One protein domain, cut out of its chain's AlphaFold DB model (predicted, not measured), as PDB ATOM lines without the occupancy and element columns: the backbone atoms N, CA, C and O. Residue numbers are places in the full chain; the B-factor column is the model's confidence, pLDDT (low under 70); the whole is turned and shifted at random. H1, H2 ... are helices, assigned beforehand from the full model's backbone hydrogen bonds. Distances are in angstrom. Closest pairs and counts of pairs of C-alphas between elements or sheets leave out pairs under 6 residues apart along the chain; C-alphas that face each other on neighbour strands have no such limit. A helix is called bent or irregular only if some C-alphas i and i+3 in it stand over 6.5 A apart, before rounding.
ATOM      1  N   SER A 177     -19.048 -22.805  32.441       90.88
ATOM      2  CA  SER A 177     -18.310 -23.328  31.284       90.88
ATOM      3  C   SER A 177     -18.664 -24.772  30.917       90.88
ATOM      4  O   SER A 177     -18.504 -25.163  29.762       90.88
ATOM      5  N   HIS A 178     -19.158 -25.572  31.868       90.31
ATOM      6  CA  HIS A 178     -19.566 -26.958  31.634       90.31
ATOM      7  C   HIS A 178     -20.636 -27.389  32.645       90.31
ATOM      8  O   HIS A 178     -20.543 -27.081  33.831       90.31
ATOM      9  N   TRP A 179     -21.605 -28.200  32.203       92.25
ATOM     10  CA  TRP A 179     -22.643 -28.778  33.069       92.25
ATOM     11  C   TRP A 179     -22.107 -29.492  34.330       92.25
ATOM     12  O   TRP A 179     -22.729 -29.380  35.382       92.25
ATOM     13  N   ARG A 180     -20.939 -30.161  34.276       90.75
ATOM     14  CA  ARG A 180     -20.312 -30.801  35.450       90.75
ATOM     15  C   ARG A 180     -19.874 -29.768  36.496       90.75
ATOM     16  O   ARG A 180     -20.080 -29.993  37.685       90.75
ATOM     17  N   SER A 181     -19.338 -28.625  36.057       90.56
ATOM     18  CA  SER A 181     -18.988 -27.497  36.930       90.56
ATOM     19  C   SER A 181     -20.234 -26.854  37.544       90.56
ATOM     20  O   SER A 181     -20.243 -26.593  38.741       90.56
ATOM     21  N   CYS A 182     -21.308 -26.671  36.765       92.06
ATOM     22  CA  CYS A 182     -22.594 -26.178  37.277       92.06
ATOM     23  C   CYS A 182     -23.188 -27.120  38.339       92.06
ATOM     24  O   CYS A 182     -23.602 -26.661  39.398       92.06
ATOM     25  N   ALA A 183     -23.198 -28.433  38.080       89.50
ATOM     26  CA  ALA A 183     -23.743 -29.421  39.010       89.50
ATOM     27  C   ALA A 183     -22.931 -29.500  40.315       89.50
ATOM     28  O   ALA A 183     -23.510 -29.459  41.396       89.50
ATOM     29  N   GLY A 184     -21.596 -29.541  40.222       88.50
ATOM     30  CA  GLY A 184     -20.718 -29.524  41.398       88.50
ATOM     31  C   GLY A 184     -20.775 -28.210  42.185       88.50
ATOM     32  O   GLY A 184     -20.658 -28.226  43.406       88.50
ATOM     33  N   PHE A 185     -21.004 -27.079  41.512       90.31
ATOM     34  CA  PHE A 185     -21.245 -25.797  42.172       90.31
ATOM     35  C   PHE A 185     -22.565 -25.813  42.953       90.31
ATOM     36  O   PHE A 185     -22.538 -25.566  44.154       90.31
ATOM     37  N   LEU A 186     -23.691 -26.168  42.316       90.31
ATOM     38  CA  LEU A 186     -25.005 -26.218  42.977       90.31
ATOM     39  C   LEU A 186     -25.057 -27.225  44.137       90.31
ATOM     40  O   LEU A 186     -25.740 -26.969  45.123       90.31
ATOM     41  N   GLN A 187     -24.310 -28.332  44.062       88.69
ATOM     42  CA  GLN A 187     -24.205 -29.319  45.146       88.69
ATOM     43  C   GLN A 187     -23.619 -28.732  46.448       88.69
ATOM     44  O   GLN A 187     -23.945 -29.203  47.537       88.69
ATOM     45  N   HIS A 188     -22.766 -27.710  46.347       87.06
ATOM     46  CA  HIS A 188     -22.128 -27.041  47.487       87.06
ATOM     47  C   HIS A 188     -22.567 -25.577  47.647       87.06
ATOM     48  O   HIS A 188     -21.990 -24.842  48.453       87.06
ATOM     49  N   TYR A 189     -23.568 -25.138  46.878       89.44
ATOM     50  CA  TYR A 189     -24.052 -23.768  46.923       89.44
ATOM     51  C   TYR A 189     -24.936 -23.552  48.148       89.44
ATOM     52  O   TYR A 189     -25.877 -24.306  48.392       89.44
ATOM     53  N   SER A 190     -24.639 -22.500  48.904       85.81
ATOM     54  CA  SER A 190     -25.492 -22.012  49.985       85.81
ATOM     55  C   SER A 190     -25.909 -20.588  49.652       85.81
ATOM     56  O   SER A 190     -25.053 -19.699  49.573       85.81
ATOM     57  N   ARG A 191     -27.221 -20.391  49.468       85.69
ATOM     58  CA  ARG A 191     -27.827 -19.059  49.392       85.69
ATOM     59  C   ARG A 191     -27.439 -18.266  50.634       85.69
ATOM     60  O   ARG A 191     -27.341 -18.825  51.730       85.69
ATOM     61  N   PHE A 192     -27.178 -16.981  50.449       79.75
ATOM     62  CA  PHE A 192     -26.790 -16.071  51.534       79.75
ATOM     63  C   PHE A 192     -27.821 -14.958  51.764       79.75
ATOM     64  O   PHE A 192     -27.615 -14.089  52.604       79.75
ATOM     65  N   GLY A 193     -28.958 -15.039  51.070       73.31
ATOM     66  CA  GLY A 193     -30.185 -14.297  51.330       73.31
ATOM     67  C   GLY A 193     -31.175 -14.493  50.182       73.31
ATOM     68  O   GLY A 193     -30.924 -15.264  49.254       73.31
ATOM     69  N   ASP A 194     -32.260 -13.725  50.186       70.38
ATOM     70  CA  ASP A 194     -33.134 -13.571  49.015       70.38
ATOM     71  C   ASP A 194     -32.543 -12.528  48.050       70.38
ATOM     72  O   ASP A 194     -33.146 -11.510  47.719       70.38
ATOM     73  N   SER A 195     -31.286 -12.754  47.648       79.44
ATOM     74  CA  SER A 195     -30.558 -11.870  46.740       79.44
ATOM     75  C   SER A 195     -30.856 -12.226  45.287       79.44
ATOM     76  O   SER A 195     -30.681 -13.371  44.871       79.44
ATOM     77  N   ALA A 196     -31.148 -11.216  44.462       84.69
ATOM     78  CA  ALA A 196     -31.261 -11.374  43.010       84.69
ATOM     79  C   ALA A 196     -29.975 -11.937  42.354       84.69
ATOM     80  O   ALA A 196     -30.005 -12.413  41.216       84.69
ATOM     81  N   VAL A 197     -28.831 -11.897  43.054       86.69
ATOM     82  CA  VAL A 197     -27.585 -12.555  42.628       86.69
ATOM     83  C   VAL A 197     -27.688 -14.079  42.735       86.69
ATOM     84  O   VAL A 197     -27.216 -14.759  41.820       86.69
ATOM     85  N   ASP A 198     -28.317 -14.605  43.791       88.12
ATOM     86  CA  ASP A 198     -28.534 -16.045  43.987       88.12
ATOM     87  C   ASP A 198     -29.463 -16.578  42.889       88.12
ATOM     88  O   ASP A 198     -29.060 -17.453  42.118       88.12
ATOM     89  N   ASP A 199     -30.629 -15.950  42.698       88.75
ATOM     90  CA  ASP A 199     -31.594 -16.337  41.657       88.75
ATOM     91  C   ASP A 199     -30.994 -16.274  40.240       88.75
ATOM     92  O   ASP A 199     -31.226 -17.160  39.410       88.75
ATOM     93  N   TYR A 200     -30.172 -15.257  39.947       91.00
ATOM     94  CA  TYR A 200     -29.466 -15.151  38.669       91.00
ATOM     95  C   TYR A 200     -28.474 -16.305  38.456       91.00
ATOM     96  O   TYR A 200     -28.423 -16.878  37.362       91.00
ATOM     97  N   ILE A 201     -27.670 -16.647  39.470       91.56
ATOM     98  CA  ILE A 201     -26.666 -17.715  39.369       91.56
ATOM     99  C   ILE A 201     -27.353 -19.081  39.256       91.56
ATOM    100  O   ILE A 201     -26.996 -19.863  38.370       91.56
ATOM    101  N   GLU A 202     -28.363 -19.344  40.085       91.69
ATOM    102  CA  GLU A 202     -29.152 -20.579  40.076       91.69
ATOM    103  C   GLU A 202     -29.873 -20.759  38.733       91.69
ATOM    104  O   GLU A 202     -29.657 -21.765  38.053       91.69
ATOM    105  N   SER A 203     -30.620 -19.748  38.266       91.94
ATOM    106  CA  SER A 203     -31.281 -19.766  36.951       91.94
ATOM    107  C   SER A 203     -30.285 -19.981  35.806       91.94
ATOM    108  O   SER A 203     -30.564 -20.720  34.854       91.94
ATOM    109  N   ARG A 204     -29.089 -19.374  35.875       93.06
ATOM    110  CA  ARG A 204     -28.072 -19.539  34.828       93.06
ATOM    111  C   ARG A 204     -27.467 -20.940  34.827       93.06
ATOM    112  O   ARG A 204     -27.303 -21.487  33.733       93.06
ATOM    113  N   CYS A 205     -27.182 -21.515  35.997       93.75
ATOM    114  CA  CYS A 205     -26.762 -22.910  36.150       93.75
ATOM    115  C   CYS A 205     -27.829 -23.865  35.603       93.75
ATOM    116  O   CYS A 205     -27.514 -24.680  34.737       93.75
ATOM    117  N   LEU A 206     -29.090 -23.718  36.023       93.00
ATOM    118  CA  LEU A 206     -30.217 -24.534  35.554       93.00
ATOM    119  C   LEU A 206     -30.353 -24.497  34.026       93.00
ATOM    120  O   LEU A 206     -30.452 -25.550  33.402       93.00
ATOM    121  N   LYS A 207     -30.229 -23.323  33.394       92.62
ATOM    122  CA  LYS A 207     -30.232 -23.192  31.923       92.62
ATOM    123  C   LYS A 207     -29.071 -23.928  31.238       92.62
ATOM    124  O   LYS A 207     -29.257 -24.462  30.147       92.62
ATOM    125  N   VAL A 208     -27.878 -23.979  31.844       93.44
ATOM    126  CA  VAL A 208     -26.745 -24.774  31.316       93.44
ATOM    127  C   VAL A 208     -27.001 -26.276  31.479       93.44
ATOM    128  O   VAL A 208     -26.709 -27.041  30.561       93.44
ATOM    129  N   LEU A 209     -27.563 -26.701  32.615       93.12
ATOM    130  CA  LEU A 209     -27.910 -28.099  32.885       93.12
ATOM    131  C   LEU A 209     -29.013 -28.594  31.932       93.12
ATOM    132  O   LEU A 209     -28.829 -29.617  31.272       93.12
ATOM    133  N   ALA A 210     -30.096 -27.825  31.779       92.25
ATOM    134  CA  ALA A 210     -31.191 -28.111  30.853       92.25
ATOM    135  C   ALA A 210     -30.687 -28.201  29.405       92.25
ATOM    136  O   ALA A 210     -30.913 -29.205  28.741       92.25
ATOM    137  N   SER A 211     -29.900 -27.219  28.948       91.25
ATOM    138  CA  SER A 211     -29.302 -27.236  27.605       91.25
ATOM    139  C   SER A 211     -28.401 -28.456  27.366       91.25
ATOM    140  O   SER A 211     -28.419 -29.024  26.271       91.25
ATOM    141  N   ALA A 212     -27.647 -28.900  28.378       91.06
ATOM    142  CA  ALA A 212     -26.823 -30.101  28.280       91.06
ATOM    143  C   ALA A 212     -27.659 -31.387  28.169       91.06
ATOM    144  O   ALA A 212     -27.315 -32.249  27.363       91.06
ATOM    145  N   LEU A 213     -28.763 -31.500  28.918       88.75
ATOM    146  CA  LEU A 213     -29.710 -32.614  28.793       88.75
ATOM    147  C   LEU A 213     -30.432 -32.597  27.444       88.75
ATOM    148  O   LEU A 213     -30.388 -33.600  26.736       88.75
ATOM    149  N   THR A 214     -31.019 -31.465  27.039       88.19
ATOM    150  CA  THR A 214     -31.664 -31.294  25.725       88.19
ATOM    151  C   THR A 214     -30.732 -31.717  24.591       88.19
ATOM    152  O   THR A 214     -31.134 -32.467  23.704       88.19
ATOM    153  N   LYS A 215     -29.457 -31.303  24.651       87.94
ATOM    154  CA  LYS A 215     -28.443 -31.739  23.689       87.94
ATOM    155  C   LYS A 215     -28.158 -33.241  23.778       87.94
ATOM    156  O   LYS A 215     -28.088 -33.890  22.743       87.94
ATOM    157  N   ALA A 216     -28.010 -33.807  24.975       87.06
ATOM    158  CA  ALA A 216     -27.752 -35.237  25.142       87.06
ATOM    159  C   ALA A 216     -28.899 -36.113  24.602       87.06
ATOM    160  O   ALA A 216     -28.630 -37.152  23.997       87.06
ATOM    161  N   PHE A 217     -30.156 -35.684  24.757       84.62
ATOM    162  CA  PHE A 217     -31.314 -36.322  24.125       84.62
ATOM    163  C   PHE A 217     -31.267 -36.182  22.595       84.62
ATOM    164  O   PHE A 217     -31.350 -37.189  21.897       84.62
ATOM    165  N   ALA A 218     -31.037 -34.973  22.065       83.25
ATOM    166  CA  ALA A 218     -30.967 -34.725  20.620       83.25
ATOM    167  C   ALA A 218     -29.820 -35.479  19.909       83.25
ATOM    168  O   ALA A 218     -29.999 -35.989  18.800       83.25
ATOM    169  N   ASP A 219     -28.652 -35.590  20.549       83.81
ATOM    170  CA  ASP A 219     -27.494 -36.332  20.036       83.81
ATOM    171  C   ASP A 219     -27.717 -37.866  20.103       83.81
ATOM    172  O   ASP A 219     -27.114 -38.633  19.339       83.81
ATOM    173  N   THR A 220     -28.600 -38.349  20.988       81.50
ATOM    174  CA  THR A 220     -28.848 -39.784  21.206       81.50
ATOM    175  C   THR A 220     -29.953 -40.316  20.300       81.50
ATOM    176  O   THR A 220     -31.088 -40.516  20.701       81.50
ATOM    177  N   LYS A 221     -29.602 -40.673  19.061       74.31
ATOM    178  CA  LYS A 221     -30.549 -41.354  18.151       74.31
ATOM    179  C   LYS A 221     -30.918 -42.773  18.589       74.31
ATOM    180  O   LYS A 221     -31.985 -43.263  18.230       74.31
ATOM    181  N   HIS A 222     -30.012 -43.440  19.310       73.44
ATOM    182  CA  HIS A 222     -30.176 -44.832  19.705       73.44
ATOM    183  C   HIS A 222     -29.721 -45.121  21.126       73.44
ATOM    184  O   HIS A 222     -28.620 -44.743  21.527       73.44
ATOM    185  N   VAL A 223     -30.550 -45.897  21.819       74.56
ATOM    186  CA  VAL A 223     -30.383 -46.298  23.213       74.56
ATOM    187  C   VAL A 223     -30.101 -47.797  23.322       74.56
ATOM    188  O   VAL A 223     -30.604 -48.599  22.528       74.56
ATOM    189  N   SER A 224     -29.263 -48.181  24.289       71.00
ATOM    190  CA  SER A 224     -29.013 -49.582  24.638       71.00
ATOM    191  C   SER A 224     -28.271 -49.745  25.960       71.00
ATOM    192  O   SER A 224     -27.388 -48.943  26.259       71.00
ATOM    193  N   VAL A 225     -28.521 -50.860  26.652       68.06
ATOM    194  CA  VAL A 225     -27.681 -51.350  27.759       68.06
ATOM    195  C   VAL A 225     -26.202 -51.422  27.324       68.06
ATOM    196  O   VAL A 225     -25.921 -51.926  26.225       68.06
ATOM    197  N   PRO A 226     -25.248 -50.924  28.133       63.84
ATOM    198  CA  PRO A 226     -23.822 -51.128  27.901       63.84
ATOM    199  C   PRO A 226     -23.463 -52.619  27.880       63.84
ATOM    200  O   PRO A 226     -23.888 -53.389  28.734       63.84
ATOM    201  N   CYS A 298     -25.589 -42.540  23.917       79.75
ATOM    202  CA  CYS A 298     -26.365 -43.196  24.973       79.75
ATOM    203  C   CYS A 298     -25.652 -43.187  26.335       79.75
ATOM    204  O   CYS A 298     -26.276 -42.877  27.344       79.75
ATOM    205  N   SER A 299     -24.349 -43.496  26.383       81.44
ATOM    206  CA  SER A 299     -23.584 -43.422  27.639       81.44
ATOM    207  C   SER A 299     -23.429 -41.987  28.144       81.44
ATOM    208  O   SER A 299     -23.470 -41.778  29.350       81.44
ATOM    209  N   SER A 300     -23.311 -40.998  27.251       84.75
ATOM    210  CA  SER A 300     -23.300 -39.585  27.646       84.75
ATOM    211  C   SER A 300     -24.655 -39.149  28.210       84.75
ATOM    212  O   SER A 300     -24.690 -38.472  29.230       84.75
ATOM    213  N   LEU A 301     -25.769 -39.564  27.598       86.75
ATOM    214  CA  LEU A 301     -27.119 -39.296  28.099       86.75
ATOM    215  C   LEU A 301     -27.337 -39.915  29.486       86.75
ATOM    216  O   LEU A 301     -27.754 -39.211  30.403       86.75
ATOM    217  N   THR A 302     -26.996 -41.195  29.661       86.50
ATOM    218  CA  THR A 302     -27.062 -41.874  30.963       86.50
ATOM    219  C   THR A 302     -26.181 -41.179  32.009       86.50
ATOM    220  O   THR A 302     -26.662 -40.918  33.108       86.50
ATOM    221  N   GLU A 303     -24.938 -40.803  31.679       87.44
ATOM    222  CA  GLU A 303     -24.057 -40.091  32.617       87.44
ATOM    223  C   GLU A 303     -24.659 -38.747  33.055       87.44
ATOM    224  O   GLU A 303     -24.670 -38.446  34.249       87.44
ATOM    225  N   VAL A 304     -25.173 -37.941  32.116       89.06
ATOM    226  CA  VAL A 304     -25.765 -36.628  32.423       89.06
ATOM    227  C   VAL A 304     -27.012 -36.793  33.299       89.06
ATOM    228  O   VAL A 304     -27.098 -36.141  34.340       89.06
ATOM    229  N   LEU A 305     -27.937 -37.688  32.926       89.12
ATOM    230  CA  LEU A 305     -29.172 -37.959  33.679       89.12
ATOM    231  C   LEU A 305     -28.879 -38.399  35.117       89.12
ATOM    232  O   LEU A 305     -29.358 -37.771  36.062       89.12
ATOM    233  N   VAL A 306     -28.061 -39.442  35.290       87.75
ATOM    234  CA  VAL A 306     -27.783 -40.006  36.618       87.75
ATOM    235  C   VAL A 306     -26.931 -39.051  37.454       87.75
ATOM    236  O   VAL A 306     -27.209 -38.862  38.635       87.75
ATOM    237  N   THR A 307     -25.949 -38.358  36.865       86.88
ATOM    238  CA  THR A 307     -25.148 -37.374  37.616       86.88
ATOM    239  C   THR A 307     -26.004 -36.221  38.131       86.88
ATOM    240  O   THR A 307     -25.808 -35.790  39.267       86.88
ATOM    241  N   MET A 308     -26.954 -35.718  37.334       88.62
ATOM    242  CA  MET A 308     -27.865 -34.660  37.780       88.62
ATOM    243  C   MET A 308     -28.803 -35.168  38.880       88.62
ATOM    244  O   MET A 308     -28.817 -34.588  39.964       88.62
ATOM    245  N   ALA A 309     -29.497 -36.285  38.654       86.75
ATOM    246  CA  ALA A 309     -30.457 -36.835  39.610       86.75
ATOM    247  C   ALA A 309     -29.818 -37.248  40.953       86.75
ATOM    248  O   ALA A 309     -30.404 -37.012  42.012       86.75
ATOM    249  N   SER A 310     -28.598 -37.800  40.937       84.38
ATOM    250  CA  SER A 310     -27.889 -38.210  42.156       84.38
ATOM    251  C   SER A 310     -27.208 -37.060  42.906       84.38
ATOM    252  O   SER A 310     -27.066 -37.158  44.122       84.38
ATOM    253  N   ARG A 311     -26.766 -35.979  42.235       83.19
ATOM    254  CA  ARG A 311     -25.953 -34.917  42.879       83.19
ATOM    255  C   ARG A 311     -26.668 -33.595  43.142       83.19
ATOM    256  O   ARG A 311     -26.244 -32.870  44.039       83.19
ATOM    257  N   LEU A 312     -27.700 -33.246  42.374       85.69
ATOM    258  CA  LEU A 312     -28.428 -31.989  42.566       85.69
ATOM    259  C   LEU A 312     -29.479 -32.137  43.678       85.69
ATOM    260  O   LEU A 312     -30.235 -33.107  43.631       85.69
ATOM    261  N   PRO A 313     -29.584 -31.189  44.631       85.00
ATOM    262  CA  PRO A 313     -30.698 -31.086  45.584       85.00
ATOM    263  C   PRO A 313     -32.099 -31.036  44.943       85.00
ATOM    264  O   PRO A 313     -32.259 -30.567  43.817       85.00
ATOM    265  N   ASP A 314     -33.131 -31.460  45.687       84.06
ATOM    266  CA  ASP A 314     -34.532 -31.517  45.210       84.06
ATOM    267  C   ASP A 314     -35.051 -30.156  44.721       84.06
ATOM    268  O   ASP A 314     -35.707 -30.083  43.682       84.06
ATOM    269  N   LEU A 315     -34.669 -29.082  45.423       85.19
ATOM    270  CA  LEU A 315     -34.993 -27.690  45.092       85.19
ATOM    271  C   LEU A 315     -34.601 -27.307  43.655       85.19
ATOM    272  O   LEU A 315     -35.291 -26.509  43.030       85.19
ATOM    273  N   TYR A 316     -33.519 -27.881  43.123       88.81
ATOM    274  CA  TYR A 316     -33.043 -27.611  41.765       88.81
ATOM    275  C   TYR A 316     -33.543 -28.635  40.744       88.81
ATOM    276  O   TYR A 316     -33.660 -28.304  39.565       88.81
ATOM    277  N   MET A 317     -33.872 -29.859  41.171       89.94
ATOM    278  CA  MET A 317     -34.409 -30.885  40.275       89.94
ATOM    279  C   MET A 317     -35.822 -30.548  39.789       89.94
ATOM    280  O   MET A 317     -36.072 -30.663  38.591       89.94
ATOM    281  N   ALA A 318     -36.725 -30.066  40.651       88.19
ATOM    282  CA  ALA A 318     -38.094 -29.751  40.222       88.19
ATOM    283  C   ALA A 318     -38.161 -28.642  39.139       88.19
ATOM    284  O   ALA A 318     -38.822 -28.862  38.119       88.19
ATOM    285  N   PRO A 319     -37.448 -27.498  39.267       90.69
ATOM    286  CA  PRO A 319     -37.379 -26.485  38.209       90.69
ATOM    287  C   PRO A 319     -36.614 -26.953  36.966       90.69
ATOM    288  O   PRO A 319     -36.958 -26.554  35.853       90.69
ATOM    289  N   LEU A 320     -35.593 -27.808  37.123       91.12
ATOM    290  CA  LEU A 320     -34.870 -28.393  35.990       91.12
ATOM    291  C   LEU A 320     -35.796 -29.271  35.141       91.12
ATOM    292  O   LEU A 320     -35.814 -29.114  33.923       91.12
ATOM    293  N   VAL A 321     -36.592 -30.142  35.770       90.00
ATOM    294  CA  VAL A 321     -37.587 -30.966  35.068       90.00
ATOM    295  C   VAL A 321     -38.632 -30.090  34.382       90.00
ATOM    296  O   VAL A 321     -38.846 -30.261  33.185       90.00
ATOM    297  N   ALA A 322     -39.197 -29.092  35.070       89.62
ATOM    298  CA  ALA A 322     -40.143 -28.156  34.455       89.62
ATOM    299  C   ALA A 322     -39.551 -27.475  33.202       89.62
ATOM    300  O   ALA A 322     -40.180 -27.470  32.148       89.62
ATOM    301  N   THR A 323     -38.296 -27.014  33.274       89.62
ATOM    302  CA  THR A 323     -37.587 -26.406  32.131       89.62
ATOM    303  C   THR A 323     -37.416 -27.386  30.957       89.62
ATOM    304  O   THR A 323     -37.470 -26.977  29.800       89.62
ATOM    305  N   LEU A 324     -37.201 -28.681  31.219       87.75
ATOM    306  CA  LEU A 324     -37.071 -29.711  30.173       87.75
ATOM    307  C   LEU A 324     -38.413 -30.044  29.511       87.75
ATOM    308  O   LEU A 324     -38.458 -30.270  28.302       87.75
ATOM    309  N   VAL A 325     -39.490 -30.048  30.296       86.56
ATOM    310  CA  VAL A 325     -40.870 -30.246  29.829       86.56
ATOM    311  C   VAL A 325     -41.330 -29.054  28.979       86.56
ATOM    312  O   VAL A 325     -41.932 -29.245  27.925       86.56
ATOM    313  N   GLU A 326     -40.993 -27.826  29.382       86.31
ATOM    314  CA  GLU A 326     -41.232 -26.603  28.599       86.31
ATOM    315  C   GLU A 326     -40.405 -26.545  27.306       86.31
ATOM    316  O   GLU A 326     -40.880 -26.036  26.293       86.31
ATOM    317  N   ALA A 327     -39.182 -27.085  27.315       81.50
ATOM    318  CA  ALA A 327     -38.285 -27.109  26.157       81.50
ATOM    319  C   ALA A 327     -38.660 -28.151  25.078       81.50
ATOM    320  O   ALA A 327     -37.909 -28.302  24.112       81.50
ATOM    321  N   ASP A 328     -39.777 -28.869  25.241       74.06
ATOM    322  CA  ASP A 328     -40.321 -29.850  24.289       74.06
ATOM    323  C   ASP A 328     -39.291 -30.903  23.818       74.06
ATOM    324  O   ASP A 328     -39.211 -31.283  22.646       74.06
ATOM    325  N   VAL A 329     -38.439 -31.364  24.741       70.50
ATOM    326  CA  VAL A 329     -37.302 -32.233  24.407       70.50
ATOM    327  C   VAL A 329     -37.789 -33.576  23.853       70.50
ATOM    328  O   VAL A 329     -38.445 -34.362  24.533       70.50
ATOM    329  N   ASN A 330     -37.432 -33.856  22.597       65.88
ATOM    330  CA  ASN A 330     -37.942 -35.016  21.876       65.88
ATOM    331  C   ASN A 330     -37.358 -36.347  22.392       65.88
ATOM    332  O   ASN A 330     -36.184 -36.651  22.179       65.88
ATOM    333  N   LEU A 331     -38.217 -37.177  22.990       67.81
ATOM    334  CA  LEU A 331     -37.927 -38.541  23.447       67.81
ATOM    335  C   LEU A 331     -37.918 -39.602  22.321       67.81
ATOM    336  O   LEU A 331     -38.102 -40.784  22.597       67.81
ATOM    337  N   SER A 332     -37.666 -39.234  21.056       61.72
ATOM    338  CA  SER A 332     -37.593 -40.162  19.905       61.72
ATOM    339  C   SER A 332     -36.329 -41.049  19.890       61.72
ATOM    340  O   SER A 332     -35.641 -41.184  18.873       61.72
ATOM    341  N   LEU A 333     -36.002 -41.636  21.037       64.12
ATOM    342  CA  LEU A 333     -34.873 -42.517  21.288       64.12
ATOM    343  C   LEU A 333     -35.183 -43.911  20.715       64.12
ATOM    344  O   LEU A 333     -35.804 -44.747  21.365       64.12
ATOM    345  N   LYS A 334     -34.759 -44.194  19.478       62.06
ATOM    346  CA  LYS A 334     -35.047 -45.490  18.838       62.06
ATOM    347  C   LYS A 334     -34.128 -46.581  19.381       62.06
ATOM    348  O   LYS A 334     -32.907 -46.474  19.261       62.06
ATOM    349  N   CYS A 335     -34.660 -47.688  19.886       59.25
ATOM    350  CA  CYS A 335     -33.816 -48.843  20.196       59.25
ATOM    351  C   CYS A 335     -33.086 -49.363  18.944       59.25
ATOM    352  O   CYS A 335     -33.588 -49.282  17.821       59.25
ATOM    353  N   ARG A 336     -31.871 -49.897  19.125       54.53
ATOM    354  CA  ARG A 336     -31.223 -50.698  18.069       54.53
ATOM    355  C   ARG A 336     -31.931 -52.051  17.975       54.53
ATOM    356  O   ARG A 336     -32.348 -52.575  19.004       54.53
ATOM    357  N   GLN A 337     -32.016 -52.620  16.771       45.25
ATOM    358  CA  GLN A 337     -32.621 -53.939  16.534       45.25
ATOM    359  C   GLN A 337     -32.113 -54.984  17.548       45.25
ATOM    360  O   GLN A 337     -30.910 -55.066  17.809       45.25
ATOM    361  N   GLY A 338     -33.037 -55.748  18.139       50.25
ATOM    362  CA  GLY A 338     -32.734 -56.758  19.161       50.25
ATOM    363  C   GLY A 338     -32.441 -56.215  20.569       50.25
ATOM    364  O   GLY A 338     -31.877 -56.937  21.387       50.25
ATOM    365  N   ARG A 339     -32.772 -54.952  20.871       62.28
ATOM    366  CA  ARG A 339     -32.682 -54.355  22.218       62.28
ATOM    367  C   ARG A 339     -33.991 -53.632  22.532       62.28
ATOM    368  O   ARG A 339     -34.563 -53.034  21.630       62.28
ATOM    369  N   ASN A 340     -34.449 -53.670  23.780       70.19
ATOM    370  CA  ASN A 340     -35.688 -53.017  24.213       70.19
ATOM    371  C   ASN A 340     -35.411 -51.785  25.093       70.19
ATOM    372  O   ASN A 340     -34.331 -51.640  25.677       70.19
ATOM    373  N   VAL A 341     -36.403 -50.892  25.178       76.81
ATOM    374  CA  VAL A 341     -36.362 -49.707  26.055       76.81
ATOM    375  C   VAL A 341     -36.226 -50.141  27.512       76.81
ATOM    376  O   VAL A 341     -35.373 -49.631  28.240       76.81
ATOM    377  N   ARG A 342     -37.029 -51.143  27.890       80.88
ATOM    378  CA  ARG A 342     -37.152 -51.685  29.243       80.88
ATOM    379  C   ARG A 342     -35.813 -52.073  29.858       80.88
ATOM    380  O   ARG A 342     -35.501 -51.599  30.940       80.88
ATOM    381  N   ALA A 343     -34.966 -52.848  29.167       81.19
ATOM    382  CA  ALA A 343     -33.682 -53.257  29.745       81.19
ATOM    383  C   ALA A 343     -32.709 -52.081  29.927       81.19
ATOM    384  O   ALA A 343     -31.953 -52.071  30.895       81.19
ATOM    385  N   TRP A 344     -32.727 -51.074  29.041       84.44
ATOM    386  CA  TRP A 344     -31.933 -49.862  29.264       84.44
ATOM    387  C   TRP A 344     -32.452 -49.064  30.457       84.44
ATOM    388  O   TRP A 344     -31.652 -48.700  31.315       84.44
ATOM    389  N   LEU A 345     -33.763 -48.822  30.539       85.94
ATOM    390  CA  LEU A 345     -34.341 -48.044  31.631       85.94
ATOM    391  C   LEU A 345     -34.139 -48.761  32.976       85.94
ATOM    392  O   LEU A 345     -33.650 -48.149  33.922       85.94
ATOM    393  N   SER A 346     -34.357 -50.078  33.015       84.69
ATOM    394  CA  SER A 346     -34.021 -50.938  34.151       84.69
ATOM    395  C   SER A 346     -32.544 -50.847  34.547       84.69
ATOM    396  O   SER A 346     -32.271 -50.676  35.726       84.69
ATOM    397  N   HIS A 347     -31.589 -50.897  33.610       84.38
ATOM    398  CA  HIS A 347     -30.155 -50.758  33.921       84.38
ATOM    399  C   HIS A 347     -29.803 -49.357  34.453       84.38
ATOM    400  O   HIS A 347     -29.065 -49.216  35.426       84.38
ATOM    401  N   VAL A 348     -30.340 -48.293  33.843       84.50
ATOM    402  CA  VAL A 348     -30.115 -46.910  34.300       84.50
ATOM    403  C   VAL A 348     -30.658 -46.707  35.714       84.50
ATOM    404  O   VAL A 348     -29.967 -46.144  36.563       84.50
ATOM    405  N   LEU A 349     -31.874 -47.180  35.985       85.00
ATOM    406  CA  LEU A 349     -32.500 -47.034  37.293       85.00
ATOM    407  C   LEU A 349     -31.855 -47.961  38.328       85.00
ATOM    408  O   LEU A 349     -31.494 -47.505  39.410       85.00
ATOM    409  N   ARG A 350     -31.686 -49.253  38.036       80.31
ATOM    410  CA  ARG A 350     -31.241 -50.243  39.028       80.31
ATOM    411  C   ARG A 350     -29.742 -50.168  39.291       80.31
ATOM    412  O   ARG A 350     -29.370 -50.025  40.457       80.31
ATOM    413  N   ASP A 351     -28.923 -50.176  38.243       78.50
ATOM    414  CA  ASP A 351     -27.470 -50.335  38.354       78.50
ATOM    415  C   ASP A 351     -26.745 -48.981  38.444       78.50
ATOM    416  O   ASP A 351     -25.978 -48.740  39.379       78.50
ATOM    417  N   GLU A 352     -27.024 -48.051  37.525       79.69
ATOM    418  CA  GLU A 352     -26.280 -46.779  37.446       79.69
ATOM    419  C   GLU A 352     -26.649 -45.791  38.564       79.69
ATOM    420  O   GLU A 352     -25.774 -45.121  39.112       79.69
ATOM    421  N   CYS A 353     -27.920 -45.718  38.982       78.44
ATOM    422  CA  CYS A 353     -28.306 -44.845  40.104       78.44
ATOM    423  C   CYS A 353     -27.693 -45.275  41.448       78.44
ATOM    424  O   CYS A 353     -27.569 -44.440  42.343       78.44
ATOM    425  N   GLY A 354     -27.318 -46.552  41.599       65.38
ATOM    426  CA  GLY A 354     -26.643 -47.067  42.795       65.38
ATOM    427  C   GLY A 354     -25.114 -46.959  42.748       65.38
ATOM    428  O   GLY A 354     -24.477 -46.899  43.798       65.38
ATOM    429  N   SER A 355     -24.507 -46.908  41.555       60.00
ATOM    430  CA  SER A 355     -23.045 -46.976  41.374       60.00
ATOM    431  C   SER A 355     -22.295 -45.693  41.765       60.00
ATOM    432  O   SER A 355     -21.095 -45.731  42.044       60.00
ATOM    433  N   LEU A 356     -22.993 -44.552  41.782       53.69
ATOM    434  CA  LEU A 356     -22.420 -43.212  41.975       53.69
ATOM    435  C   LEU A 356     -22.440 -42.704  43.430       53.69
ATOM    436  O   LEU A 356     -21.898 -41.627  43.698       53.69
ATOM    437  N   SER A 357     -23.016 -43.468  44.363       45.19
ATOM    438  CA  SER A 357     -22.947 -43.209  45.809       45.19
ATOM    439  C   SER A 357     -21.590 -43.652  46.383       45.19
ATOM    440  O   SER A 357     -21.080 -44.705  45.996       45.19
ATOM    441  N   PRO A 358     -20.970 -42.908  47.323       42.22
ATOM    442  CA  PRO A 358     -19.731 -43.357  47.951       42.22
ATOM    443  C   PRO A 358     -19.980 -44.617  48.804       42.22
ATOM    444  O   PRO A 358     -20.989 -44.683  49.506       42.22
ATOM    445  N   PRO A 359     -19.053 -45.597  48.826       39.88
ATOM    446  CA  PRO A 359     -19.268 -46.906  49.461       39.88
ATOM    447  C   PRO A 359     -19.409 -46.868  50.995       39.88
ATOM    448  O   PRO A 359     -19.685 -47.892  51.611       39.88
ATOM    449  N   SER A 360     -19.211 -45.704  51.620       40.47
ATOM    450  CA  SER A 360     -19.442 -45.452  53.048       40.47
ATOM    451  C   SER A 360     -20.871 -45.001  53.379       40.47
ATOM    452  O   SER A 360     -21.236 -44.983  54.552       40.47
ATOM    453  N   SER A 361     -21.678 -44.639  52.380       43.88
ATOM    454  CA  SER A 361     -23.114 -44.400  52.533       43.88
ATOM    455  C   SER A 361     -23.878 -45.525  51.852       43.88
ATOM    456  O   SER A 361     -23.725 -45.726  50.649       43.88
ATOM    457  N   SER A 362     -24.751 -46.211  52.587       45.47
ATOM    458  CA  SER A 362     -25.685 -47.228  52.081       45.47
ATOM    459  C   SER A 362     -26.824 -46.627  51.235       45.47
ATOM    460  O   SER A 362     -27.952 -47.113  51.271       45.47
ATOM    461  N   SER A 363     -26.523 -45.562  50.482       53.88
ATOM    462  CA  SER A 363     -27.486 -44.816  49.686       53.88
ATOM    463  C   SER A 363     -27.861 -45.592  48.435       53.88
ATOM    464  O   SER A 363     -27.080 -45.737  47.492       53.88
ATOM    465  N   SER A 364     -29.084 -46.096  48.456       57.50
ATOM    466  CA  SER A 364     -29.649 -47.066  47.523       57.50
ATOM    467  C   SER A 364     -30.183 -46.446  46.224       57.50
ATOM    468  O   SER A 364     -30.804 -47.123  45.403       57.50
ATOM    469  N   GLY A 365     -29.915 -45.154  46.007       73.50
ATOM    470  CA  GLY A 365     -30.165 -44.453  44.748       73.50
ATOM    471  C   GLY A 365     -31.637 -44.152  44.448       73.50
ATOM    472  O   GLY A 365     -31.913 -43.538  43.419       73.50
ATOM    473  N   TYR A 366     -32.590 -44.519  45.321       77.31
ATOM    474  CA  TYR A 366     -34.030 -44.317  45.079       77.31
ATOM    475  C   TYR A 366     -34.389 -42.868  44.760       77.31
ATOM    476  O   TYR A 366     -35.183 -42.627  43.858       77.31
ATOM    477  N   ARG A 367     -33.741 -41.892  45.406       84.50
ATOM    478  CA  ARG A 367     -33.921 -40.471  45.082       84.50
ATOM    479  C   ARG A 367     -33.620 -40.150  43.616       84.50
ATOM    480  O   ARG A 367     -34.399 -39.451  42.971       84.50
ATOM    481  N   ALA A 368     -32.516 -40.673  43.086       85.75
ATOM    482  CA  ALA A 368     -32.153 -40.483  41.687       85.75
ATOM    483  C   ALA A 368     -33.118 -41.231  40.753       85.75
ATOM    484  O   ALA A 368     -33.547 -40.665  39.747       85.75
ATOM    485  N   ARG A 369     -33.531 -42.454  41.127       88.25
ATOM    486  CA  ARG A 369     -34.542 -43.239  40.395       88.25
ATOM    487  C   ARG A 369     -35.854 -42.465  40.253       88.25
ATOM    488  O   ARG A 369     -36.314 -42.281  39.131       88.25
ATOM    489  N   CYS A 370     -36.401 -41.946  41.357       89.06
ATOM    490  CA  CYS A 370     -37.631 -41.153  41.350       89.06
ATOM    491  C   CYS A 370     -37.516 -39.936  40.425       89.06
ATOM    492  O   CYS A 370     -38.382 -39.742  39.581       89.06
ATOM    493  N   TRP A 371     -36.440 -39.147  40.521       90.12
ATOM    494  CA  TRP A 371     -36.281 -37.965  39.666       90.12
ATOM    495  C   TRP A 371     -36.099 -38.287  38.179       90.12
ATOM    496  O   TRP A 371     -36.605 -37.537  37.348       90.12
ATOM    497  N   ILE A 372     -35.424 -39.384  37.823       90.75
ATOM    498  CA  ILE A 372     -35.294 -39.814  36.420       90.75
ATOM    499  C   ILE A 372     -36.648 -40.270  35.870       90.75
ATOM    500  O   ILE A 372     -37.019 -39.862  34.772       90.75
ATOM    501  N   VAL A 373     -37.400 -41.071  36.632       91.19
ATOM    502  CA  VAL A 373     -38.742 -41.523  36.239       91.19
ATOM    503  C   VAL A 373     -39.698 -40.335  36.099       91.19
ATOM    504  O   VAL A 373     -40.350 -40.213  35.066       91.19
ATOM    505  N   ILE A 374     -39.713 -39.412  37.070       90.88
ATOM    506  CA  ILE A 374     -40.496 -38.165  37.017       90.88
ATOM    507  C   ILE A 374     -40.136 -37.352  35.768       90.88
ATOM    508  O   ILE A 374     -41.026 -36.967  35.015       90.88
ATOM    509  N   ALA A 375     -38.843 -37.133  35.504       89.62
ATOM    510  CA  ALA A 375     -38.395 -36.347  34.356       89.62
ATOM    511  C   ALA A 375     -38.822 -36.962  33.016       89.62
ATOM    512  O   ALA A 375     -39.371 -36.266  32.164       89.62
ATOM    513  N   LEU A 376     -38.592 -38.266  32.833       88.94
ATOM    514  CA  LEU A 376     -38.937 -38.965  31.595       88.94
ATOM    515  C   LEU A 376     -40.455 -39.047  31.386       88.94
ATOM    516  O   LEU A 376     -40.913 -38.871  30.260       88.94
ATOM    517  N   ALA A 377     -41.232 -39.266  32.449       89.31
ATOM    518  CA  ALA A 377     -42.685 -39.362  32.363       89.31
ATOM    519  C   ALA A 377     -43.363 -37.997  32.145       89.31
ATOM    520  O   ALA A 377     -44.219 -37.900  31.269       89.31
ATOM    521  N   GLU A 378     -42.961 -36.928  32.850       88.56
ATOM    522  CA  GLU A 378     -43.493 -35.573  32.601       88.56
ATOM    523  C   GLU A 378     -43.155 -35.096  31.175       88.56
ATOM    524  O   GLU A 378     -44.005 -34.521  30.493       88.56
ATOM    525  N   MET A 379     -41.945 -35.394  30.680       84.88
ATOM    526  CA  MET A 379     -41.561 -35.111  29.291       84.88
ATOM    527  C   MET A 379     -42.382 -35.916  28.273       84.88
ATOM    528  O   MET A 379     -42.720 -35.383  27.220       84.88
ATOM    529  N   LEU A 380     -42.719 -37.177  28.560       84.00
ATOM    530  CA  LEU A 380     -43.517 -38.026  27.669       84.00
ATOM    531  C   LEU A 380     -44.990 -37.577  27.619       84.00
ATOM    532  O   LEU A 380     -45.545 -37.378  26.536       84.00
ATOM    533  N   LEU A 381     -45.587 -37.330  28.790       84.62
ATOM    534  CA  LEU A 381     -46.976 -36.886  28.957       84.62
ATOM    535  C   LEU A 381     -47.266 -35.527  28.305       84.62
ATOM    536  O   LEU A 381     -48.400 -35.268  27.903       84.62
ATOM    537  N   ARG A 382     -46.259 -34.653  28.175       81.31
ATOM    538  CA  ARG A 382     -46.431 -33.318  27.583       81.31
ATOM    539  C   ARG A 382     -46.610 -33.327  26.062       81.31
ATOM    540  O   ARG A 382     -47.263 -32.421  25.550       81.31
ATOM    541  N   ARG A 383     -46.019 -34.296  25.351       66.56
ATOM    542  CA  ARG A 383     -45.900 -34.260  23.877       66.56
ATOM    543  C   ARG A 383     -46.984 -35.040  23.140       66.56
ATOM    544  O   ARG A 383     -47.337 -34.663  22.028       66.56
ATOM    545  N   SER A 384     -47.471 -36.133  23.726       57.31
ATOM    546  CA  SER A 384     -48.288 -37.122  23.012       57.31
ATOM    547  C   SER A 384     -49.775 -37.007  23.336       57.31
ATOM    548  O   SER A 384     -50.192 -37.187  24.480       57.31
ATOM    549  N   SER A 385     -50.590 -36.789  22.304       51.84
ATOM    550  CA  SER A 385     -52.042 -37.008  22.345       51.84
ATOM    551  C   SER A 385     -52.458 -38.440  21.969       51.84
ATOM    552  O   SER A 385     -53.594 -38.808  22.239       51.84
ATOM    553  N   SER A 386     -51.549 -39.229  21.381       51.28
ATOM    554  CA  SER A 386     -51.700 -40.638  20.961       51.28
ATOM    555  C   SER A 386     -50.398 -41.412  21.257       51.28
ATOM    556  O   SER A 386     -49.354 -40.785  21.484       51.28
ATOM    557  N   LEU A 387     -50.424 -42.753  21.260       55.50
ATOM    558  CA  LEU A 387     -49.272 -43.635  21.518       55.50
ATOM    559  C   LEU A 387     -48.282 -43.751  20.327       55.50
ATOM    560  O   LEU A 387     -47.565 -44.741  20.200       55.50
ATOM    561  N   GLU A 388     -48.152 -42.716  19.485       48.69
ATOM    562  CA  GLU A 388     -47.201 -42.672  18.351       48.69
ATOM    563  C   GLU A 388     -45.721 -42.887  18.761       48.69
ATOM    564  O   GLU A 388     -44.876 -43.283  17.952       48.69
ATOM    565  N   LEU A 389     -45.386 -42.628  20.030       57.38
ATOM    566  CA  LEU A 389     -44.127 -43.037  20.659       57.38
ATOM    567  C   LEU A 389     -44.279 -44.450  21.232       57.38
ATOM    568  O   LEU A 389     -45.152 -44.669  22.066       57.38
ATOM    569  N   SER A 390     -43.384 -45.367  20.841       65.94
ATOM    570  CA  SER A 390     -43.496 -46.812  21.108       65.94
ATOM    571  C   SER A 390     -44.041 -47.151  22.501       65.94
ATOM    572  O   SER A 390     -43.412 -46.782  23.502       65.94
ATOM    573  N   SER A 391     -45.120 -47.935  22.542       74.88
ATOM    574  CA  SER A 391     -45.767 -48.529  23.729       74.88
ATOM    575  C   SER A 391     -44.788 -48.958  24.834       74.88
ATOM    576  O   SER A 391     -45.017 -48.699  26.013       74.88
ATOM    577  N   GLN A 392     -43.627 -49.505  24.457       78.38
ATOM    578  CA  GLN A 392     -42.536 -49.877  25.366       78.38
ATOM    579  C   GLN A 392     -42.075 -48.767  26.334       78.38
ATOM    580  O   GLN A 392     -41.678 -49.082  27.452       78.38
ATOM    581  N   TYR A 393     -42.091 -47.488  25.936       80.75
ATOM    582  CA  TYR A 393     -41.730 -46.378  26.830       80.75
ATOM    583  C   TYR A 393     -42.803 -46.150  27.895       80.75
ATOM    584  O   TYR A 393     -42.472 -46.028  29.071       80.75
ATOM    585  N   TRP A 394     -44.071 -46.136  27.484       84.31
ATOM    586  CA  TRP A 394     -45.223 -45.950  28.361       84.31
ATOM    587  C   TRP A 394     -45.314 -47.065  29.403       84.31
ATOM    588  O   TRP A 394     -45.290 -46.788  30.601       84.31
ATOM    589  N   CYS A 395     -45.294 -48.323  28.956       86.38
ATOM    590  CA  CYS A 395     -45.366 -49.485  29.837       86.38
ATOM    591  C   CYS A 395     -44.153 -49.605  30.766       86.38
ATOM    592  O   CYS A 395     -44.319 -49.874  31.952       86.38
ATOM    593  N   SER A 396     -42.933 -49.362  30.267       87.38
ATOM    594  CA  SER A 396     -41.730 -49.449  31.106       87.38
ATOM    595  C   SER A 396     -41.624 -48.311  32.121       87.38
ATOM    596  O   SER A 396     -41.017 -48.510  33.172       87.38
ATOM    597  N   LEU A 397     -42.175 -47.129  31.827       89.44
ATOM    598  CA  LEU A 397     -42.280 -46.059  32.817       89.44
ATOM    599  C   LEU A 397     -43.362 -46.383  33.846       89.44
ATOM    600  O   LEU A 397     -43.071 -46.260  35.029       89.44
ATOM    601  N   LEU A 398     -44.545 -46.851  33.434       90.56
ATOM    602  CA  LEU A 398     -45.605 -47.254  34.364       90.56
ATOM    603  C   LEU A 398     -45.126 -48.365  35.317       90.56
ATOM    604  O   LEU A 398     -45.219 -48.181  36.526       90.56
ATOM    605  N   GLU A 399     -44.495 -49.429  34.801       89.56
ATOM    606  CA  GLU A 399     -43.892 -50.506  35.607       89.56
ATOM    607  C   GLU A 399     -42.910 -49.955  36.662       89.56
ATOM    608  O   GLU A 399     -42.992 -50.303  37.837       89.56
ATOM    609  N   HIS A 400     -42.014 -49.033  36.292       89.00
ATOM    610  CA  HIS A 400     -41.057 -48.462  37.248       89.00
ATOM    611  C   HIS A 400     -41.654 -47.400  38.191       89.00
ATOM    612  O   HIS A 400     -41.162 -47.253  39.311       89.00
ATOM    613  N   VAL A 401     -42.697 -46.660  37.791       91.12
ATOM    614  CA  VAL A 401     -43.469 -45.797  38.708       91.12
ATOM    615  C   VAL A 401     -44.155 -46.671  39.757       91.12
ATOM    616  O   VAL A 401     -44.094 -46.360  40.945       91.12
ATOM    617  N   GLU A 402     -44.758 -47.778  39.330       89.25
ATOM    618  CA  GLU A 402     -45.453 -48.720  40.198       89.25
ATOM    619  C   GLU A 402     -44.492 -49.413  41.177       89.25
ATOM    620  O   GLU A 402     -44.748 -49.411  42.381       89.25
ATOM    621  N   GLU A 403     -43.328 -49.888  40.711       86.12
ATOM    622  CA  GLU A 403     -42.253 -50.418  41.569       86.12
ATOM    623  C   GLU A 403     -41.819 -49.412  42.653       86.12
ATOM    624  O   GLU A 403     -41.573 -49.790  43.800       86.12
ATOM    625  N   LEU A 404     -41.744 -48.117  42.323       86.00
ATOM    626  CA  LEU A 404     -41.396 -47.063  43.283       86.00
ATOM    627  C   LEU A 404     -42.544 -46.739  44.258       86.00
ATOM    628  O   LEU A 404     -42.283 -46.439  45.423       86.00
ATOM    629  N   LEU A 405     -43.805 -46.820  43.822       85.75
ATOM    630  CA  LEU A 405     -44.980 -46.616  44.683       85.75
ATOM    631  C   LEU A 405     -45.273 -47.821  45.588       85.75
ATOM    632  O   LEU A 405     -45.754 -47.631  46.707       85.75
ATOM    633  N   ALA A 406     -44.946 -49.043  45.165       82.81
ATOM    634  CA  ALA A 406     -44.986 -50.227  46.021       82.81
ATOM    635  C   ALA A 406     -44.066 -50.046  47.240       82.81
ATOM    636  O   ALA A 406     -44.491 -50.264  48.376       82.81
ATOM    637  N   LEU A 407     -42.861 -49.507  47.025       76.44
ATOM    638  CA  LEU A 407     -41.958 -49.120  48.109       76.44
ATOM    639  C   LEU A 407     -42.569 -48.022  49.009       76.44
ATOM    640  O   LEU A 407     -42.464 -48.121  50.228       76.44
ATOM    641  N   GLU A 408     -43.274 -47.012  48.475       77.50
ATOM    642  CA  GLU A 408     -43.992 -46.031  49.325       77.50
ATOM    643  C   GLU A 408     -44.998 -46.720  50.271       77.50
ATOM    644  O   GLU A 408     -45.108 -46.351  51.444       77.50
ATOM    645  N   ARG A 409     -45.709 -47.747  49.781       74.31
ATOM    646  CA  ARG A 409     -46.719 -48.502  50.545       74.31
ATOM    647  C   ARG A 409     -46.108 -49.391  51.634       74.31
ATOM    648  O   ARG A 409     -46.732 -49.569  52.677       74.31
ATOM    649  N   GLU A 410     -44.887 -49.893  51.448       69.62
ATOM    650  CA  GLU A 410     -44.160 -50.693  52.451       69.62
ATOM    651  C   GLU A 410     -43.584 -49.873  53.621       69.62
ATOM    652  O   GLU A 410     -43.190 -50.441  54.645       69.62
ATOM    653  N   ARG A 411     -43.597 -48.535  53.535       61.25
ATOM    654  CA  ARG A 411     -43.080 -47.607  54.561       61.25
ATOM    655  C   ARG A 411     -43.458 -47.930  56.023       61.25
ATOM    656  O   ARG A 411     -42.592 -47.751  56.886       61.25
ATOM    657  N   PRO A 412     -44.676 -48.404  56.365       57.22
ATOM    658  CA  PRO A 412     -45.014 -48.782  57.741       57.22
ATOM    659  C   PRO A 412     -44.220 -49.991  58.262       57.22
ATOM    660  O   PRO A 412     -43.905 -50.047  59.450       57.22
ATOM    661  N   LEU A 413     -43.866 -50.941  57.389       55.16
ATOM    662  CA  LEU A 413     -43.201 -52.197  57.755       55.16
ATOM    663  C   LEU A 413     -41.736 -51.977  58.150       55.16
ATOM    664  O   LEU A 413     -41.228 -52.627  59.063       55.16
ATOM    665  N   TRP A 414     -41.053 -51.020  57.519       55.16
ATOM    666  CA  TRP A 414     -39.657 -50.708  57.846       55.16
ATOM    667  C   TRP A 414     -39.523 -50.004  59.204       55.16
ATOM    668  O   TRP A 414     -38.577 -50.272  59.946       55.16
ATOM    669  N   ASN A 415     -40.513 -49.186  59.579       52.81
ATOM    670  CA  ASN A 415     -40.602 -48.585  60.915       52.81
ATOM    671  C   ASN A 415     -40.803 -49.637  62.025       52.81
ATOM    672  O   ASN A 415     -40.443 -49.381  63.172       52.81
ATOM    673  N   ALA A 416     -41.321 -50.827  61.694       55.53
ATOM    674  CA  ALA A 416     -41.476 -51.952  62.620       55.53
ATOM    675  C   ALA A 416     -40.184 -52.782  62.825       55.53
ATOM    676  O   ALA A 416     -40.173 -53.724  63.615       55.53
ATOM    677  N   GLY A 417     -39.073 -52.431  62.161       49.75
ATOM    678  CA  GLY A 417     -37.729 -52.900  62.530       49.75
ATOM    679  C   GLY A 417     -37.286 -54.264  61.983       49.75
ATOM    680  O   GLY A 417     -36.255 -54.780  62.427       49.75
ATOM    681  N   VAL A 418     -38.000 -54.843  61.014       46.91
ATOM    682  CA  VAL A 418     -37.656 -56.151  60.426       46.91
ATOM    683  C   VAL A 418     -36.477 -56.032  59.444       46.91
ATOM    684  O   VAL A 418     -36.635 -55.651  58.286       46.91
ATOM    685  N   GLY A 419     -35.281 -56.416  59.905       50.88
ATOM    686  CA  GLY A 419     -34.091 -56.636  59.071       50.88
ATOM    687  C   GLY A 419     -33.131 -55.443  58.950       50.88
ATOM    688  O   GLY A 419     -33.519 -54.306  58.699       50.88
ATOM    689  N   ASP A 420     -31.830 -55.712  59.082       50.09
ATOM    690  CA  ASP A 420     -30.799 -54.666  59.211       50.09
ATOM    691  C   ASP A 420     -30.558 -53.860  57.917       50.09
ATOM    692  O   ASP A 420     -30.317 -52.656  57.953       50.09
ATOM    693  N   ARG A 421     -30.736 -54.495  56.748       48.97
ATOM    694  CA  ARG A 421     -30.717 -53.809  55.438       48.97
ATOM    695  C   ARG A 421     -31.977 -52.980  55.160       48.97
ATOM    696  O   ARG A 421     -31.903 -52.013  54.407       48.97
ATOM    697  N   SER A 422     -33.104 -53.328  55.785       53.25
ATOM    698  CA  SER A 422     -34.401 -52.659  55.601       53.25
ATOM    699  C   SER A 422     -34.399 -51.244  56.192       53.25
ATOM    700  O   SER A 422     -34.913 -50.301  55.595       53.25
ATOM    701  N   LYS A 423     -33.711 -51.060  57.327       55.78
ATOM    702  CA  LYS A 423     -33.632 -49.781  58.052       55.78
ATOM    703  C   LYS A 423     -33.013 -48.649  57.228       55.78
ATOM    704  O   LYS A 423     -33.529 -47.538  57.251       55.78
ATOM    705  N   HIS A 424     -31.929 -48.908  56.492       56.59
ATOM    706  CA  HIS A 424     -31.270 -47.871  55.686       56.59
ATOM    707  C   HIS A 424     -32.145 -47.404  54.519       56.59
ATOM    708  O   HIS A 424     -32.335 -46.203  54.343       56.59
ATOM    709  N   VAL A 425     -32.736 -48.353  53.785       60.19
ATOM    710  CA  VAL A 425     -33.680 -48.068  52.696       60.19
ATOM    711  C   VAL A 425     -34.900 -47.310  53.225       60.19
ATOM    712  O   VAL A 425     -35.270 -46.278  52.670       60.19
ATOM    713  N   GLY A 426     -35.470 -47.750  54.350       58.00
ATOM    714  CA  GLY A 426     -36.623 -47.091  54.954       58.00
ATOM    715  C   GLY A 426     -36.350 -45.666  55.440       58.00
ATOM    716  O   GLY A 426     -37.220 -44.810  55.298       58.00
ATOM    717  N   VAL A 427     -35.142 -45.372  55.937       61.03
ATOM    718  CA  VAL A 427     -34.740 -44.001  56.299       61.03
ATOM    719  C   VAL A 427     -34.620 -43.112  55.062       61.03
ATOM    720  O   VAL A 427     -35.162 -42.009  55.078       61.03
ATOM    721  N   GLU A 428     -33.987 -43.572  53.978       62.12
ATOM    722  CA  GLU A 428     -33.911 -42.788  52.734       62.12
ATOM    723  C   GLU A 428     -35.298 -42.523  52.139       62.12
ATOM    724  O   GLU A 428     -35.608 -41.395  51.762       62.12
ATOM    725  N   ILE A 429     -36.163 -43.538  52.098       65.50
ATOM    726  CA  ILE A 429     -37.506 -43.417  51.519       65.50
ATOM    727  C   ILE A 429     -38.427 -42.581  52.424       65.50
ATOM    728  O   ILE A 429     -39.278 -41.843  51.928       65.50
ATOM    729  N   ALA A 430     -38.208 -42.582  53.744       62.38
ATOM    730  CA  ALA A 430     -38.859 -41.650  54.663       62.38
ATOM    731  C   ALA A 430     -38.330 -40.204  54.565       62.38
ATOM    732  O   ALA A 430     -39.064 -39.289  54.944       62.38
ATOM    733  N   GLN A 431     -37.100 -40.005  54.074       65.25
ATOM    734  CA  GLN A 431     -36.479 -38.700  53.810       65.25
ATOM    735  C   GLN A 431     -36.775 -38.151  52.404       65.25
ATOM    736  O   GLN A 431     -36.570 -36.958  52.178       65.25
ATOM    737  N   LEU A 432     -37.282 -38.971  51.471       68.31
ATOM    738  CA  LEU A 432     -37.785 -38.491  50.181       68.31
ATOM    739  C   LEU A 432     -38.892 -37.457  50.418       68.31
ATOM    740  O   LEU A 432     -39.931 -37.755  51.011       68.31
ATOM    741  N   GLY A 433     -38.623 -36.222  49.989       62.44
ATOM    742  CA  GLY A 433     -39.397 -35.050  50.380       62.44
ATOM    743  C   GLY A 433     -40.868 -35.107  49.968       62.44
ATOM    744  O   GLY A 433     -41.250 -35.768  49.000       62.44
ATOM    745  N   SER A 434     -41.690 -34.316  50.661       65.88
ATOM    746  CA  SER A 434     -43.145 -34.201  50.459       65.88
ATOM    747  C   SER A 434     -43.586 -33.833  49.035       65.88
ATOM    748  O   SER A 434     -44.768 -33.920  48.732       65.88
ATOM    749  N   GLN A 435     -42.659 -33.435  48.160       74.00
ATOM    750  CA  GLN A 435     -42.914 -33.075  46.765       74.00
ATOM    751  C   GLN A 435     -42.806 -34.264  45.793       74.00
ATOM    752  O   GLN A 435     -43.428 -34.233  44.733       74.00
ATOM    753  N   ILE A 436     -42.032 -35.306  46.131       85.50
ATOM    754  CA  ILE A 436     -41.722 -36.411  45.207       85.50
ATOM    755  C   ILE A 436     -42.919 -37.360  45.085       85.50
ATOM    756  O   ILE A 436     -43.376 -37.626  43.977       85.50
ATOM    757  N   TRP A 437     -43.475 -37.821  46.208       87.44
ATOM    758  CA  TRP A 437     -44.581 -38.788  46.205       87.44
ATOM    759  C   TRP A 437     -45.878 -38.271  45.571       87.44
ATOM    760  O   TRP A 437     -46.444 -38.991  44.748       87.44
ATOM    761  N   PRO A 438     -46.353 -37.035  45.843       88.75
ATOM    762  CA  PRO A 438     -47.545 -36.515  45.175       88.75
ATOM    763  C   PRO A 438     -47.344 -36.333  43.667       88.75
ATOM    764  O   PRO A 438     -48.257 -36.643  42.905       88.75
ATOM    765  N   ARG A 439     -46.147 -35.905  43.221       90.12
ATOM    766  CA  ARG A 439     -45.800 -35.879  41.789       90.12
ATOM    767  C   ARG A 439     -45.841 -37.279  41.186       90.12
ATOM    768  O   ARG A 439     -46.496 -37.472  40.171       90.12
ATOM    769  N   LEU A 440     -45.203 -38.259  41.826       90.94
ATOM    770  CA  LEU A 440     -45.135 -39.631  41.323       90.94
ATOM    771  C   LEU A 440     -46.527 -40.282  41.221       90.94
ATOM    772  O   LEU A 440     -46.831 -40.903  40.207       90.94
ATOM    773  N   ARG A 441     -47.408 -40.069  42.210       90.69
ATOM    774  CA  ARG A 441     -48.814 -40.514  42.155       90.69
ATOM    775  C   ARG A 441     -49.629 -39.776  41.087       90.69
ATOM    776  O   ARG A 441     -50.406 -40.407  40.378       90.69
ATOM    777  N   GLY A 442     -49.422 -38.468  40.925       91.19
ATOM    778  CA  GLY A 442     -50.046 -37.692  39.849       91.19
ATOM    779  C   GLY A 442     -49.599 -38.139  38.452       91.19
ATOM    780  O   GLY A 442     -50.395 -38.106  37.518       91.19
ATOM    781  N   ILE A 443     -48.351 -38.587  38.309       91.38
ATOM    782  CA  ILE A 443     -47.814 -39.178  37.077       91.38
ATOM    783  C   ILE A 443     -48.385 -40.578  36.843       91.38
ATOM    784  O   ILE A 443     -48.779 -40.859  35.719       91.38
ATOM    785  N   HIS A 444     -48.479 -41.425  37.875       92.19
ATOM    786  CA  HIS A 444     -49.091 -42.758  37.778       92.19
ATOM    787  C   HIS A 444     -50.507 -42.672  37.198       92.19
ATOM    788  O   HIS A 444     -50.761 -43.243  36.145       92.19
ATOM    789  N   SER A 445     -51.367 -41.838  37.794       92.00
ATOM    790  CA  SER A 445     -52.743 -41.626  37.323       92.00
ATOM    791  C   SER A 445     -52.813 -41.073  35.893       92.00
ATOM    792  O   SER A 445     -53.655 -41.501  35.108       92.00
ATOM    793  N   GLN A 446     -51.900 -40.177  35.502       90.69
ATOM    794  CA  GLN A 446     -51.827 -39.690  34.119       90.69
ATOM    795  C   GLN A 446     -51.347 -40.764  33.129       90.69
ATOM    796  O   GLN A 446     -51.816 -40.788  31.993       90.69
ATOM    797  N   LEU A 447     -50.425 -41.646  33.529       90.62
ATOM    798  CA  LEU A 447     -49.990 -42.781  32.711       90.62
ATOM    799  C   LEU A 447     -51.112 -43.820  32.580       90.62
ATOM    800  O   LEU A 447     -51.391 -44.238  31.461       90.62
ATOM    801  N   GLU A 448     -51.797 -44.168  33.673       91.69
ATOM    802  CA  GLU A 448     -52.982 -45.041  33.669       91.69
ATOM    803  C   GLU A 448     -54.067 -44.498  32.728       91.69
ATOM    804  O   GLU A 448     -54.526 -45.208  31.839       91.69
ATOM    805  N   GLN A 449     -54.419 -43.214  32.850       89.50
ATOM    806  CA  GLN A 449     -55.419 -42.580  31.987       89.50
ATOM    807  C   GLN A 449     -55.021 -42.619  30.505       89.50
ATOM    808  O   GLN A 449     -55.860 -42.886  29.646       89.50
ATOM    809  N   ARG A 450     -53.747 -42.359  30.180       86.31
ATOM    810  CA  ARG A 450     -53.264 -42.324  28.787       86.31
ATOM    811  C   ARG A 450     -53.123 -43.706  28.161       86.31
ATOM    812  O   ARG A 450     -53.492 -43.869  27.004       86.31
ATOM    813  N   ILE A 451     -52.602 -44.678  28.906       87.75
ATOM    814  CA  ILE A 451     -52.431 -46.056  28.432       87.75
ATOM    815  C   ILE A 451     -53.803 -46.739  28.339       87.75
ATOM    816  O   ILE A 451     -54.082 -47.382  27.334       87.75
ATOM    817  N   GLY A 452     -54.692 -46.525  29.317       85.94
ATOM    818  CA  GLY A 452     -56.063 -47.039  29.301       85.94
ATOM    819  C   GLY A 452     -56.897 -46.486  28.143       85.94
ATOM    820  O   GLY A 452     -57.510 -47.252  27.407       85.94
TER     821      GLY A 452
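AT A GLANCE: This is residues 177 to 226 and 298 to 452 of the 756 residues of the protein "NPH3 domain-containing protein" of Selaginella moellendorffii (UniProt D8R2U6). Look for helix H6 in the middle of a helical body: with H5, H7 and H9 it makes an up-and-down bundle of four helices, H5, H6, H7 and H9, each running against the one before it in the chain, while H3 and H4 pack on H6 from outside this bundle. H2 covers H3 and H4 and makes a hairpin with H1, while H8 folds back across the far end of the long H7. The printed part has 205 residues with nine named helices, H1 to H9 in order, and no named strand; it is all helix, with mostly crossed packing. It is compact, with a radius of gyration of the C-alphas of 17.3 A, and spans 48 by 48 by 32 A.

IN THESE COORDINATES: Find C-alpha 391 at (-45.767, -48.529, 23.729); from there H7 runs 37.5 A to residue 415. H7 has a kink of 34 degrees near residue 409 and is irregular, with C-alphas 409 and 412 7.4 A apart. H6 is residues 366 to 383, 26.3 A long; H5 is 341 to 355; H8 is 420 to 431; H9 is 436 to 452, 23.9 A long, ending at C-alpha 452 (-56.063, -47.039, 29.301). Look earlier for H1, 179 to 187, beginning at C-alpha 179 (-22.643, -28.778, 33.069), H2, 196 to 219, 34.1 A long, H3, 298 to 311, and H4, 314 to 326.

HOW THE PARTS SIT: Start at the hub, H6, which touches six helices. It touches H9 at a steep tilt of 42 degrees, closest at the C-alphas of Ile 374 and Leu 440, 6.5 A. H7 touches H9, opposite ways, closest at C-alphas Val 401 and His 444, 6.5 A. H5 with residues 349 to 353 alone touches residues 366 to 372 of H6, closest at C-alphas Leu 349 and Arg 369, 5.3 A; the two form a hairpin. H4 touches H6 at a shallow tilt of 20 degrees, closest at C-alphas Val 325 and Met 379, 4.9 A. Residues 305 to 310 of H3 alone touch residues 367 to 372 of H6, closest at C-alphas Ala 309 and Ala 368, 4.5 A. H2 and H9 are apart. Every O i to N i+4 pair is within hydrogen-bond range in H1, H2, H3 and H9, against 8 of 9 in H4, 8 of 11 in H5, 13 of 14 in H6, 16 of 21 in H7 and 6 of 8 in H8.

THE WHOLE: The farthest C-alphas, Gly 193 and Gly 338, are 53.3 A apart. Residues 227 to 297 are not printed; C-alphas 226 and 298 are 8.8 A apart. The link H4 to H5 is long, and residues 192 to 197 stand free. Mean pLDDT of the printed part is 77.9; 56 residues are under 70, among them 410 to 434.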